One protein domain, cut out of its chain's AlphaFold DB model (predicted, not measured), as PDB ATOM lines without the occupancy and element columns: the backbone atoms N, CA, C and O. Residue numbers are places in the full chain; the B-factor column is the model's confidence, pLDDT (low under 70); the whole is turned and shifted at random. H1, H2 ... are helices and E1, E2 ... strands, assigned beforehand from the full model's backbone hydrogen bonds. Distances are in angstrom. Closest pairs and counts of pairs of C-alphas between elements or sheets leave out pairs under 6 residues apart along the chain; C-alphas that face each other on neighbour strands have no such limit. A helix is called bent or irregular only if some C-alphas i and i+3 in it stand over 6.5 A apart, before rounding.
ATOM      1  N   GLU A 161      98.758 115.780  81.326       68.31
ATOM      2  CA  GLU A 161      97.464 116.456  81.455       68.31
ATOM      3  C   GLU A 161      97.234 116.997  82.872       68.31
ATOM      4  O   GLU A 161      96.808 118.145  83.040       68.31
ATOM      5  N   PHE A 162      97.625 116.236  83.895       58.09
ATOM      6  CA  PHE A 162      97.664 116.686  85.283       58.09
ATOM      7  C   PHE A 162      98.612 117.879  85.453       58.09
ATOM      8  O   PHE A 162      98.205 118.929  85.953       58.09
ATOM      9  N   CYS A 163      99.844 117.784  84.940       58.00
ATOM     10  CA  CYS A 163     100.808 118.885  84.977       58.00
ATOM     11  C   CYS A 163     100.275 120.142  84.273       58.00
ATOM     12  O   CYS A 163     100.494 121.251  84.760       58.00
ATOM     13  N   LYS A 164      99.572 119.992  83.143       65.12
ATOM     14  CA  LYS A 164      98.925 121.105  82.429       65.12
ATOM     15  C   LYS A 164      97.801 121.725  83.253       65.12
ATOM     16  O   LYS A 164      97.753 122.945  83.364       65.12
ATOM     17  N   THR A 165      96.946 120.903  83.856       57.38
ATOM     18  CA  THR A 165      95.801 121.357  84.656       57.38
ATOM     19  C   THR A 165      96.259 122.092  85.908       57.38
ATOM     20  O   THR A 165      95.811 123.199  86.180       57.38
ATOM     21  N   THR A 166      97.225 121.549  86.642       53.97
ATOM     22  CA  THR A 166      97.733 122.190  87.857       53.97
ATOM     23  C   THR A 166      98.522 123.468  87.557       53.97
ATOM     24  O   THR A 166      98.446 124.414  88.335       53.97
ATOM     25  N   ARG A 167      99.192 123.575  86.399       59.66
ATOM     26  CA  ARG A 167      99.807 124.840  85.936       59.66
ATOM     27  C   ARG A 167      98.790 125.965  85.695       59.66
ATOM     28  O   ARG A 167      99.190 127.126  85.679       59.66
ATOM     29  N   LEU A 168      97.501 125.654  85.516       55.94
ATOM     30  CA  LEU A 168      96.442 126.671  85.447       55.94
ATOM     31  C   LEU A 168      96.123 127.272  86.822       55.94
ATOM     32  O   LEU A 168      95.593 128.377  86.886       55.94
ATOM     33  N   HIS A 169      96.452 126.557  87.899       53.81
ATOM     34  CA  HIS A 169      96.122 126.925  89.276       53.81
ATOM     35  C   HIS A 169      97.349 127.298  90.120       53.81
ATOM     36  O   HIS A 169      97.191 127.880  91.188       53.81
ATOM     37  N   LEU A 170      98.559 126.974  89.655       61.62
ATOM     38  CA  LEU A 170      99.817 127.314  90.312       61.62
ATOM     39  C   LEU A 170     100.880 127.656  89.260       61.62
ATOM     40  O   LEU A 170     101.277 126.812  88.452       61.62
ATOM     41  N   SER A 171     101.353 128.900  89.255       72.12
ATOM     42  CA  SER A 171     102.349 129.363  88.289       72.12
ATOM     43  C   SER A 171     103.755 128.835  88.605       72.12
ATOM     44  O   SER A 171     104.092 128.463  89.729       72.12
ATOM     45  N   ILE A 172     104.644 128.837  87.608       73.56
ATOM     46  CA  ILE A 172     106.026 128.357  87.775       73.56
ATOM     47  C   ILE A 172     106.781 129.096  88.896       73.56
ATOM     48  O   ILE A 172     107.571 128.504  89.631       73.56
ATOM     49  N   ASN A 173     106.524 130.394  89.059       75.38
ATOM     50  CA  ASN A 173     107.178 131.228  90.069       75.38
ATOM     51  C   ASN A 173     106.754 130.838  91.484       75.38
ATOM     52  O   ASN A 173     107.495 131.011  92.447       75.38
ATOM     53  N   GLU A 174     105.560 130.287  91.604       70.75
ATOM     54  CA  GLU A 174     104.973 129.854  92.855       70.75
ATOM     55  C   GLU A 174     105.516 128.494  93.269       70.75
ATOM     56  O   GLU A 174     105.907 128.315  94.423       70.75
ATOM     57  N   MET A 175     105.668 127.584  92.303       71.38
ATOM     58  CA  MET A 175     106.396 126.328  92.489       71.38
ATOM     59  C   MET A 175     107.826 126.588  92.978       71.38
ATOM     60  O   MET A 175     108.264 125.964  93.941       71.38
ATOM     61  N   ARG A 176     108.533 127.568  92.394       81.12
ATOM     62  CA  ARG A 176     109.876 127.972  92.853       81.12
ATOM     63  C   ARG A 176     109.876 128.464  94.299       81.12
ATOM     64  O   ARG A 176     110.686 128.002  95.093       81.12
ATOM     65  N   ARG A 177     108.927 129.326  94.671       75.31
ATOM     66  CA  ARG A 177     108.789 129.826  96.052       75.31
ATOM     67  C   ARG A 177     108.493 128.711  97.057       75.31
ATOM     68  O   ARG A 177     108.970 128.763  98.187       75.31
ATOM     69  N   ILE A 178     107.722 127.696  96.662       71.88
ATOM     70  CA  ILE A 178     107.467 126.512  97.496       71.88
ATOM     71  C   ILE A 178     108.738 125.670  97.643       71.88
ATOM     72  O   ILE A 178     109.043 125.228  98.751       71.88
ATOM     73  N   LEU A 179     109.496 125.455  96.563       76.19
ATOM     74  CA  LEU A 179     110.778 124.743  96.620       76.19
ATOM     75  C   LEU A 179     111.764 125.462  97.554       76.19
ATOM     76  O   LEU A 179     112.317 124.827  98.452       76.19
ATOM     77  N   GLU A 180     111.880 126.787  97.436       82.00
ATOM     78  CA  GLU A 180     112.700 127.632  98.318       82.00
ATOM     79  C   GLU A 180     112.288 127.510  99.786       82.00
ATOM     80  O   GLU A 180     113.132 127.270 100.652       82.00
ATOM     81  N   ALA A 181     110.985 127.606 100.074       75.56
ATOM     82  CA  ALA A 181     110.461 127.452 101.430       75.56
ATOM     83  C   ALA A 181     110.809 126.079 102.032       75.56
ATOM     84  O   ALA A 181     110.926 125.940 103.251       75.56
ATOM     85  N   ASN A 182     111.006 125.069 101.185       75.50
ATOM     86  CA  ASN A 182     111.331 123.707 101.577       75.50
ATOM     87  C   ASN A 182     112.814 123.343 101.453       75.50
ATOM     88  O   ASN A 182     113.143 122.161 101.545       75.50
ATOM     89  N   GLU A 183     113.703 124.331 101.308       77.12
ATOM     90  CA  GLU A 183     115.154 124.111 101.199       77.12
ATOM     91  C   GLU A 183     115.507 123.155 100.043       77.12
ATOM     92  O   GLU A 183     116.422 122.342 100.145       77.12
ATOM     93  N   GLN A 184     114.740 123.217  98.953       80.31
ATOM     94  CA  GLN A 184     115.004 122.496  97.711       80.31
ATOM     95  C   GLN A 184     115.416 123.481  96.627       80.31
ATOM     96  O   GLN A 184     114.968 124.626  96.631       80.31
ATOM     97  N   ASP A 185     116.240 123.029  95.682       77.62
ATOM     98  CA  ASP A 185     116.715 123.873  94.589       77.62
ATOM     99  C   ASP A 185     115.551 124.367  93.696       77.62
ATOM    100  O   ASP A 185     114.930 123.562  92.988       77.62
ATOM    101  N   PRO A 186     115.259 125.682  93.672       78.56
ATOM    102  CA  PRO A 186     114.251 126.256  92.788       78.56
ATOM    103  C   PRO A 186     114.798 126.546  91.387       78.56
ATOM    104  O   PRO A 186     114.052 127.027  90.536       78.56
ATOM    105  N   SER A 187     116.095 126.344  91.149       76.25
ATOM    106  CA  SER A 187     116.802 126.774  89.942       76.25
ATOM    107  C   SER A 187     116.540 125.843  88.756       76.25
ATOM    108  O   SER A 187     116.203 124.670  88.915       76.25
ATOM    109  N   GLY A 188     116.740 126.359  87.540       77.19
ATOM    110  CA  GLY A 188     116.622 125.592  86.294       77.19
ATOM    111  C   GLY A 188     115.470 126.042  85.395       77.19
ATOM    112  O   GLY A 188     114.742 126.985  85.720       77.19
ATOM    113  N   SER A 189     115.334 125.385  84.240       76.94
ATOM    114  CA  SER A 189     114.233 125.607  83.295       76.94
ATOM    115  C   SER A 189     112.903 125.103  83.858       76.94
ATOM    116  O   SER A 189     112.862 124.352  84.834       76.94
ATOM    117  N   GLU A 190     111.798 125.509  83.236       68.69
ATOM    118  CA  GLU A 190     110.457 125.063  83.632       68.69
ATOM    119  C   GLU A 190     110.319 123.536  83.610       68.69
ATOM    120  O   GLU A 190     109.775 122.945  84.542       68.69
ATOM    121  N   ASP A 191     110.918 122.901  82.603       67.38
ATOM    122  CA  ASP A 191     110.937 121.446  82.425       67.38
ATOM    123  C   ASP A 191     111.748 120.700  83.496       67.38
ATOM    124  O   ASP A 191     111.614 119.489  83.627       67.38
ATOM    125  N   ALA A 192     112.572 121.404  84.278       68.69
ATOM    126  CA  ALA A 192     113.285 120.841  85.424       68.69
ATOM    127  C   ALA A 192     112.542 121.095  86.746       68.69
ATOM    128  O   ALA A 192     112.462 120.211  87.597       68.69
ATOM    129  N   VAL A 193     111.970 122.291  86.914       72.12
ATOM    130  CA  VAL A 193     111.271 122.698  88.146       72.12
ATOM    131  C   VAL A 193     109.976 121.923  88.348       72.12
ATOM    132  O   VAL A 193     109.672 121.517  89.464       72.12
ATOM    133  N   VAL A 194     109.218 121.701  87.273       67.75
ATOM    134  CA  VAL A 194     107.898 121.063  87.335       67.75
ATOM    135  C   VAL A 194     108.014 119.606  87.806       67.75
ATOM    136  O   VAL A 194     107.404 119.286  88.824       67.75
ATOM    137  N   PRO A 195     108.822 118.725  87.181       63.72
ATOM    138  CA  PRO A 195     108.990 117.358  87.671       63.72
ATOM    139  C   PRO A 195     109.561 117.295  89.086       63.72
ATOM    140  O   PRO A 195     109.064 116.510  89.885       63.72
ATOM    141  N   ARG A 196     110.532 118.156  89.424       69.44
ATOM    142  CA  ARG A 196     111.105 118.234  90.777       69.44
ATOM    143  C   ARG A 196     110.041 118.587  91.817       69.44
ATOM    144  O   ARG A 196     109.994 117.995  92.887       69.44
ATOM    145  N   TRP A 197     109.149 119.521  91.503       68.19
ATOM    146  CA  TRP A 197     108.065 119.901  92.404       68.19
ATOM    147  C   TRP A 197     107.048 118.769  92.601       68.19
ATOM    148  O   TRP A 197     106.705 118.432  93.733       68.19
ATOM    149  N   TYR A 198     106.607 118.122  91.523       62.84
ATOM    150  CA  TYR A 198     105.655 117.017  91.637       62.84
ATOM    151  C   TYR A 198     106.275 115.781  92.289       62.84
ATOM    152  O   TYR A 198     105.758 115.275  93.280       62.84
ATOM    153  N   GLN A 199     107.389 115.285  91.758       62.06
ATOM    154  CA  GLN A 199     107.992 114.026  92.191       62.06
ATOM    155  C   GLN A 199     108.644 114.175  93.568       62.06
ATOM    156  O   GLN A 199     108.320 113.424  94.484       62.06
ATOM    157  N   ASP A 200     109.499 115.181  93.746       62.69
ATOM    158  CA  ASP A 200     110.362 115.313  94.928       62.69
ATOM    159  C   ASP A 200     109.760 116.175  96.045       62.69
ATOM    160  O   ASP A 200     110.415 116.422  97.060       62.69
ATOM    161  N   MET A 201     108.520 116.646  95.880       64.12
ATOM    162  CA  MET A 201     107.792 117.351  96.936       64.12
ATOM    163  C   MET A 201     106.373 116.822  97.130       64.12
ATOM    164  O   MET A 201     106.025 116.473  98.256       64.12
ATOM    165  N   MET A 202     105.551 116.753  96.076       58.00
ATOM    166  CA  MET A 202     104.143 116.355  96.223       58.00
ATOM    167  C   MET A 202     103.945 114.849  96.398       58.00
ATOM    168  O   MET A 202     103.176 114.444  97.264       58.00
ATOM    169  N   PHE A 203     104.599 114.030  95.572       55.94
ATOM    170  CA  PHE A 203     104.349 112.588  95.527       55.94
ATOM    171  C   PHE A 203     105.238 111.809  96.494       55.94
ATOM    172  O   PHE A 203     104.732 111.023  97.292       55.94
ATOM    173  N   TYR A 204     106.554 112.035  96.451       60.47
ATOM    174  CA  TYR A 204     107.517 111.267  97.251       60.47
ATOM    175  C   TYR A 204     108.076 112.040  98.450       60.47
ATOM    176  O   TYR A 204     108.868 111.492  99.216       60.47
ATOM    177  N   GLY A 205     107.674 113.302  98.625       63.31
ATOM    178  CA  GLY A 205     108.140 114.147  99.722       63.31
ATOM    179  C   GLY A 205     109.599 114.596  99.587       63.31
ATOM    180  O   GLY A 205     110.331 114.162  98.693       63.31
ATOM    181  N   ARG A 206     110.003 115.487 100.504       71.06
ATOM    182  CA  ARG A 206     111.242 116.275 100.429       71.06
ATOM    183  C   ARG A 206     112.487 115.393 100.312       71.06
ATOM    184  O   ARG A 206     112.817 114.641 101.228       71.06
ATOM    185  N   LEU A 207     113.221 115.573  99.220       76.25
ATOM    186  CA  LEU A 207     114.501 114.920  98.965       76.25
ATOM    187  C   LEU A 207     115.584 115.372  99.961       76.25
ATOM    188  O   LEU A 207     115.761 116.569 100.210       76.25
ATOM    189  N   GLU A 208     116.319 114.413 100.525       78.94
ATOM    190  CA  GLU A 208     117.513 114.696 101.322       78.94
ATOM    191  C   GLU A 208     118.702 115.045 100.412       78.94
ATOM    192  O   GLU A 208     118.772 114.653  99.244       78.94
ATOM    193  N   GLN A 209     119.666 115.793 100.945       84.12
ATOM    194  CA  GLN A 209     120.921 116.045 100.245       84.12
ATOM    195  C   GLN A 209     121.690 114.739 100.028       84.12
ATOM    196  O   GLN A 209     121.615 113.801 100.818       84.12
ATOM    197  N   CYS A 210     122.468 114.680  98.950       82.38
ATOM    198  CA  CYS A 210     123.251 113.497  98.634       82.38
ATOM    199  C   CYS A 210     124.174 113.112  99.806       82.38
ATOM    200  O   CYS A 210     124.930 113.962 100.284       82.38
ATOM    201  N   PRO A 211     124.217 111.827 100.198       82.25
ATOM    202  CA  PRO A 211     124.997 111.372 101.350       82.25
ATOM    203  C   PRO A 211     126.518 111.485 101.156       82.25
ATOM    204  O   PRO A 211     127.271 111.333 102.110       82.25
ATOM    205  N   VAL A 212     126.981 111.725  99.924       82.44
ATOM    206  CA  VAL A 212     128.408 111.790  99.573       82.44
ATOM    207  C   VAL A 212     128.888 113.230  99.396       82.44
ATOM    208  O   VAL A 212     129.945 113.599  99.897       82.44
ATOM    209  N   CYS A 213     128.138 114.024  98.629       83.19
ATOM    210  CA  CYS A 213     128.527 115.367  98.178       83.19
ATOM    211  C   CYS A 213     127.752 116.481  98.915       83.19
ATOM    212  O   CYS A 213     128.001 117.652  98.639       83.19
ATOM    213  N   HIS A 214     126.763 116.130  99.752       81.25
ATOM    214  CA  HIS A 214     125.779 117.033 100.380       81.25
ATOM    215  C   HIS A 214     125.085 118.012  99.411       81.25
ATOM    216  O   HIS A 214     124.509 119.014  99.818       81.25
ATOM    217  N   ASN A 215     125.110 117.712  98.111       82.44
ATOM    218  CA  ASN A 215     124.437 118.488  97.074       82.44
ATOM    219  C   ASN A 215     123.096 117.854  96.690       82.44
ATOM    220  O   ASN A 215     122.832 116.685  96.977       82.44
ATOM    221  N   GLN A 216     122.268 118.634  96.000       79.31
ATOM    222  CA  GLN A 216     120.980 118.204  95.461       79.31
ATOM    223  C   GLN A 216     121.151 117.046  94.455       79.31
ATOM    224  O   GLN A 216     122.120 116.997  93.683       79.31
ATOM    225  N   MET A 217     120.197 116.118  94.460       80.44
ATOM    226  CA  MET A 217     120.071 115.059  93.457       80.44
ATOM    227  C   MET A 217     118.857 115.344  92.574       80.44
ATOM    228  O   MET A 217     117.883 115.922  93.044       80.44
ATOM    229  N   ASP A 218     118.914 114.925  91.313       75.69
ATOM    230  CA  ASP A 218     117.792 115.037  90.376       75.69
ATOM    231  C   ASP A 218     117.385 113.644  89.882       75.69
ATOM    232  O   ASP A 218     118.246 112.790  89.643       75.69
ATOM    233  N   CYS A 219     116.083 113.430  89.689       73.94
ATOM    234  CA  CYS A 219     115.549 112.235  89.043       73.94
ATOM    235  C   CYS A 219     115.756 112.307  87.519       73.94
ATOM    236  O   CYS A 219     115.366 113.282  86.876       73.94
ATOM    237  N   ASN A 220     116.344 111.270  86.913       67.94
ATOM    238  CA  ASN A 220     116.485 111.138  85.454       67.94
ATOM    239  C   ASN A 220     115.434 110.212  84.815       67.94
ATOM    240  O   ASN A 220     115.622 109.736  83.695       67.94
ATOM    241  N   GLY A 221     114.350 109.925  85.540       64.19
ATOM    242  CA  GLY A 221     113.249 109.059  85.111       64.19
ATOM    243  C   GLY A 221     113.381 107.593  85.530       64.19
ATOM    244  O   GLY A 221     112.382 106.883  85.530       64.19
ATOM    245  N   SER A 222     114.571 107.131  85.927       66.25
ATOM    246  CA  SER A 222     114.762 105.764  86.454       66.25
ATOM    247  C   SER A 222     115.615 105.703  87.719       66.25
ATOM    248  O   SER A 222     115.502 104.760  88.500       66.25
ATOM    249  N   ASN A 223     116.469 106.702  87.938       77.75
ATOM    250  CA  ASN A 223     117.298 106.826  89.124       77.75
ATOM    251  C   ASN A 223     117.546 108.305  89.468       77.75
ATOM    252  O   ASN A 223     117.289 109.209  88.672       77.75
ATOM    253  N   TYR A 224     118.046 108.536  90.677       82.19
ATOM    254  CA  TYR A 224     118.518 109.825  91.161       82.19
ATOM    255  C   TYR A 224     120.023 109.934  90.957       82.19
ATOM    256  O   TYR A 224     120.748 108.995  91.279       82.19
ATOM    257  N   GLN A 225     120.497 111.089  90.490       82.75
ATOM    258  CA  GLN A 225     121.917 111.369  90.258       82.75
ATOM    259  C   GLN A 225     122.349 112.667  90.971       82.75
ATOM    260  O   GLN A 225     121.706 113.702  90.789       82.75
ATOM    261  N   CYS A 226     123.437 112.642  91.770       85.19
ATOM    262  CA  CYS A 226     124.038 113.876  92.332       85.19
ATOM    263  C   CYS A 226     124.646 114.700  91.187       85.19
ATOM    264  O   CYS A 226     125.423 114.182  90.386       85.19
ATOM    265  N   ARG A 227     124.325 116.000  91.135       77.69
ATOM    266  CA  ARG A 227     124.954 116.967  90.211       77.69
ATOM    267  C   ARG A 227     126.091 117.776  90.841       77.69
ATOM    268  O   ARG A 227     126.689 118.626  90.190       77.69
ATOM    269  N   GLY A 228     126.375 117.528  92.113       80.81
ATOM    270  CA  GLY A 228     127.412 118.213  92.872       80.81
ATOM    271  C   GLY A 228     128.831 117.787  92.512       80.81
ATOM    272  O   GLY A 228     129.068 116.757  91.880       80.81
ATOM    273  N   ALA A 229     129.795 118.571  92.982       77.06
ATOM    274  CA  ALA A 229     131.198 118.191  92.985       77.06
ATOM    275  C   ALA A 229     131.503 117.336  94.225       77.06
ATOM    276  O   ALA A 229     131.038 117.645  95.321       77.06
ATOM    277  N   TYR A 230     132.268 116.256  94.055       75.19
ATOM    278  CA  TYR A 230     132.843 115.523  95.187       75.19
ATOM    279  C   TYR A 230     134.096 116.236  95.709       75.19
ATOM    280  O   TYR A 230     134.361 116.249  96.907       75.19
ATOM    281  N   SER A 231     134.858 116.850  94.800       75.81
ATOM    282  CA  SER A 231     136.032 117.663  95.108       75.81
ATOM    283  C   SER A 231     136.226 118.755  94.054       75.81
ATOM    284  O   SER A 231     135.582 118.731  93.006       75.81
ATOM    285  N   GLU A 232     137.176 119.662  94.277       72.00
ATOM    286  CA  GLU A 232     137.580 120.695  93.305       72.00
ATOM    287  C   GLU A 232     138.055 120.122  91.953       72.00
ATOM    288  O   GLU A 232     138.141 120.847  90.965       72.00
ATOM    289  N   TRP A 233     138.344 118.817  91.897       66.19
ATOM    290  CA  TRP A 233     138.881 118.125  90.727       66.19
ATOM    291  C   TRP A 233     137.934 117.061  90.152       66.19
ATOM    292  O   TRP A 233     138.246 116.478  89.113       66.19
ATOM    293  N   SER A 234     136.798 116.766  90.803       69.50
ATOM    294  CA  SER A 234     135.906 115.672  90.387       69.50
ATOM    295  C   SER A 234     134.429 115.896  90.723       69.50
ATOM    296  O   SER A 234     134.064 116.331  91.818       69.50
ATOM    297  N   THR A 235     133.555 115.529  89.782       83.00
ATOM    298  CA  THR A 235     132.103 115.488  89.990       83.00
ATOM    299  C   THR A 235     131.703 114.294  90.850       83.00
ATOM    300  O   THR A 235     132.370 113.257  90.874       83.00
ATOM    301  N   CYS A 236     130.607 114.439  91.586       84.50
ATOM    302  CA  CYS A 236     130.029 113.344  92.342       84.50
ATOM    303  C   CYS A 236     129.366 112.346  91.387       84.50
ATOM    304  O   CYS A 236     128.563 112.723  90.538       84.50
ATOM    305  N   ILE A 237     129.693 111.066  91.550       85.25
ATOM    306  CA  ILE A 237     129.157 109.960  90.739       85.25
ATOM    307  C   ILE A 237     128.041 109.190  91.458       85.25
ATOM    308  O   ILE A 237     127.686 108.090  91.044       85.25
ATOM    309  N   TYR A 238     127.519 109.730  92.563       82.12
ATOM    310  CA  TYR A 238     126.484 109.068  93.350       82.12
ATOM    311  C   TYR A 238     125.180 108.963  92.556       82.12
ATOM    312  O   TYR A 238     124.630 109.976  92.111       82.12
ATOM    313  N   THR A 239     124.683 107.735  92.431       83.94
ATOM    314  CA  THR A 239     123.390 107.413  91.828       83.94
ATOM    315  C   THR A 239     122.638 106.412  92.694       83.94
ATOM    316  O   THR A 239     123.255 105.470  93.191       83.94
ATOM    317  N   THR A 240     121.325 106.565  92.841       79.62
ATOM    318  CA  THR A 240     120.486 105.629  93.609       79.62
ATOM    319  C   THR A 240     119.086 105.509  93.012       79.62
ATOM    320  O   THR A 240     118.575 106.457  92.426       79.62
ATOM    321  N   THR A 241     118.450 104.350  93.160       76.25
ATOM    322  CA  THR A 241     117.021 104.153  92.856       76.25
ATOM    323  C   THR A 241     116.123 104.460  94.055       76.25
ATOM    324  O   THR A 241     114.938 104.704  93.873       76.25
TER     325      THR A 241
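AT A GLANCE: This is residues 161 to 241 of the 435 residues of an uncharacterized protein of Ensete ventricosum (UniProt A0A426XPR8). The model is a long shape with a loose group of three helices in one half and a small strand region in the other. H3 lies in the helical half nearest the strands, with H2 crossing it at a steep angle and H1 at the far end; beyond H3 come the small hairpin E1 and E2, then E3 at the opposite end, and the last residues fold back beside E3 and E2. The printed part has 81 residues, with three named helices and then three named strands, in the order H1 H2 H3 E1 E2 E3; E1 and E2 make an antiparallel sheet of two. The class is mixed, helices and strands, with under half of the residues in named elements. The whole is compact by its radius of gyration of the C-alphas, 13.5 A, yet elongated in outline, spanning 43 by 24 by 20 A.

HOW THE PARTS SIT: Start at H1, residues 161 to 167, and go on to H2, residues 172 to 181; these two meet only through their tight link of 4 residues. Next look at H3, residues 190 to 203. H1 and H3 are close but not clearly touching, about perpendicular at 81 degrees, and their closest C-alphas are those of Cys 163 and Val 194, 7.8 A apart. H2 and H3 touch at a steep tilt of 50 degrees, the same way, closest at the C-alphas of Met 175 and Trp 197, 6.6 A. Every O i to N i+4 pair is within hydrogen-bond range in H1 and H2, and 8 of 10 are in H3. Then find E1, residues 217 to 219; its C-alpha of Asp 218 is 7.4 A from that of Arg 196 in H3, the closest pair of the two. E1 and E2, residues 224 to 226, form an antiparallel hairpin at 150 degrees, with N 218 and O 225 3.1 A apart and N 225 and O 218 2.9 A apart, both within hydrogen-bond range. E2 runs on into E3, residues 229 to 231, at 43 degrees across a break of 2 residues. E3 pairs with no named strand, but residues 229 to 231 pair antiparallel with residues 234 to 235, and residues 224 to 225 of E2 with residues 239 to 240.

IN THESE COORDINATES: Find C-alpha 161 at (97.464, 116.456, 81.455); from there H1 runs 9.8 A to C-alpha 167. H2 is 14.4 A long from C-alpha 172 to C-alpha 181. H3 runs 18.3 A from C-alpha 190 at (110.457, 125.063, 83.632) to C-alpha 203; it is irregular, but only just, with C-alphas 200 and 203 6.6 A apart. E1 and E2 are each 6.9 A long, and E3 covers 5.3 A, ending at C-alpha 231 at (136.032, 117.663, 95.108).

THE WHOLE: The two C-alphas farthest apart are those of His 169 and Trp 233, 43.7 A. The printed part has no cut, and the link from H3 to E1, residues 204 to 216, is long. Mean pLDDT of the printed part is 72.6; 30 residues are under 70, among them 161 to 170 and 194 to 205.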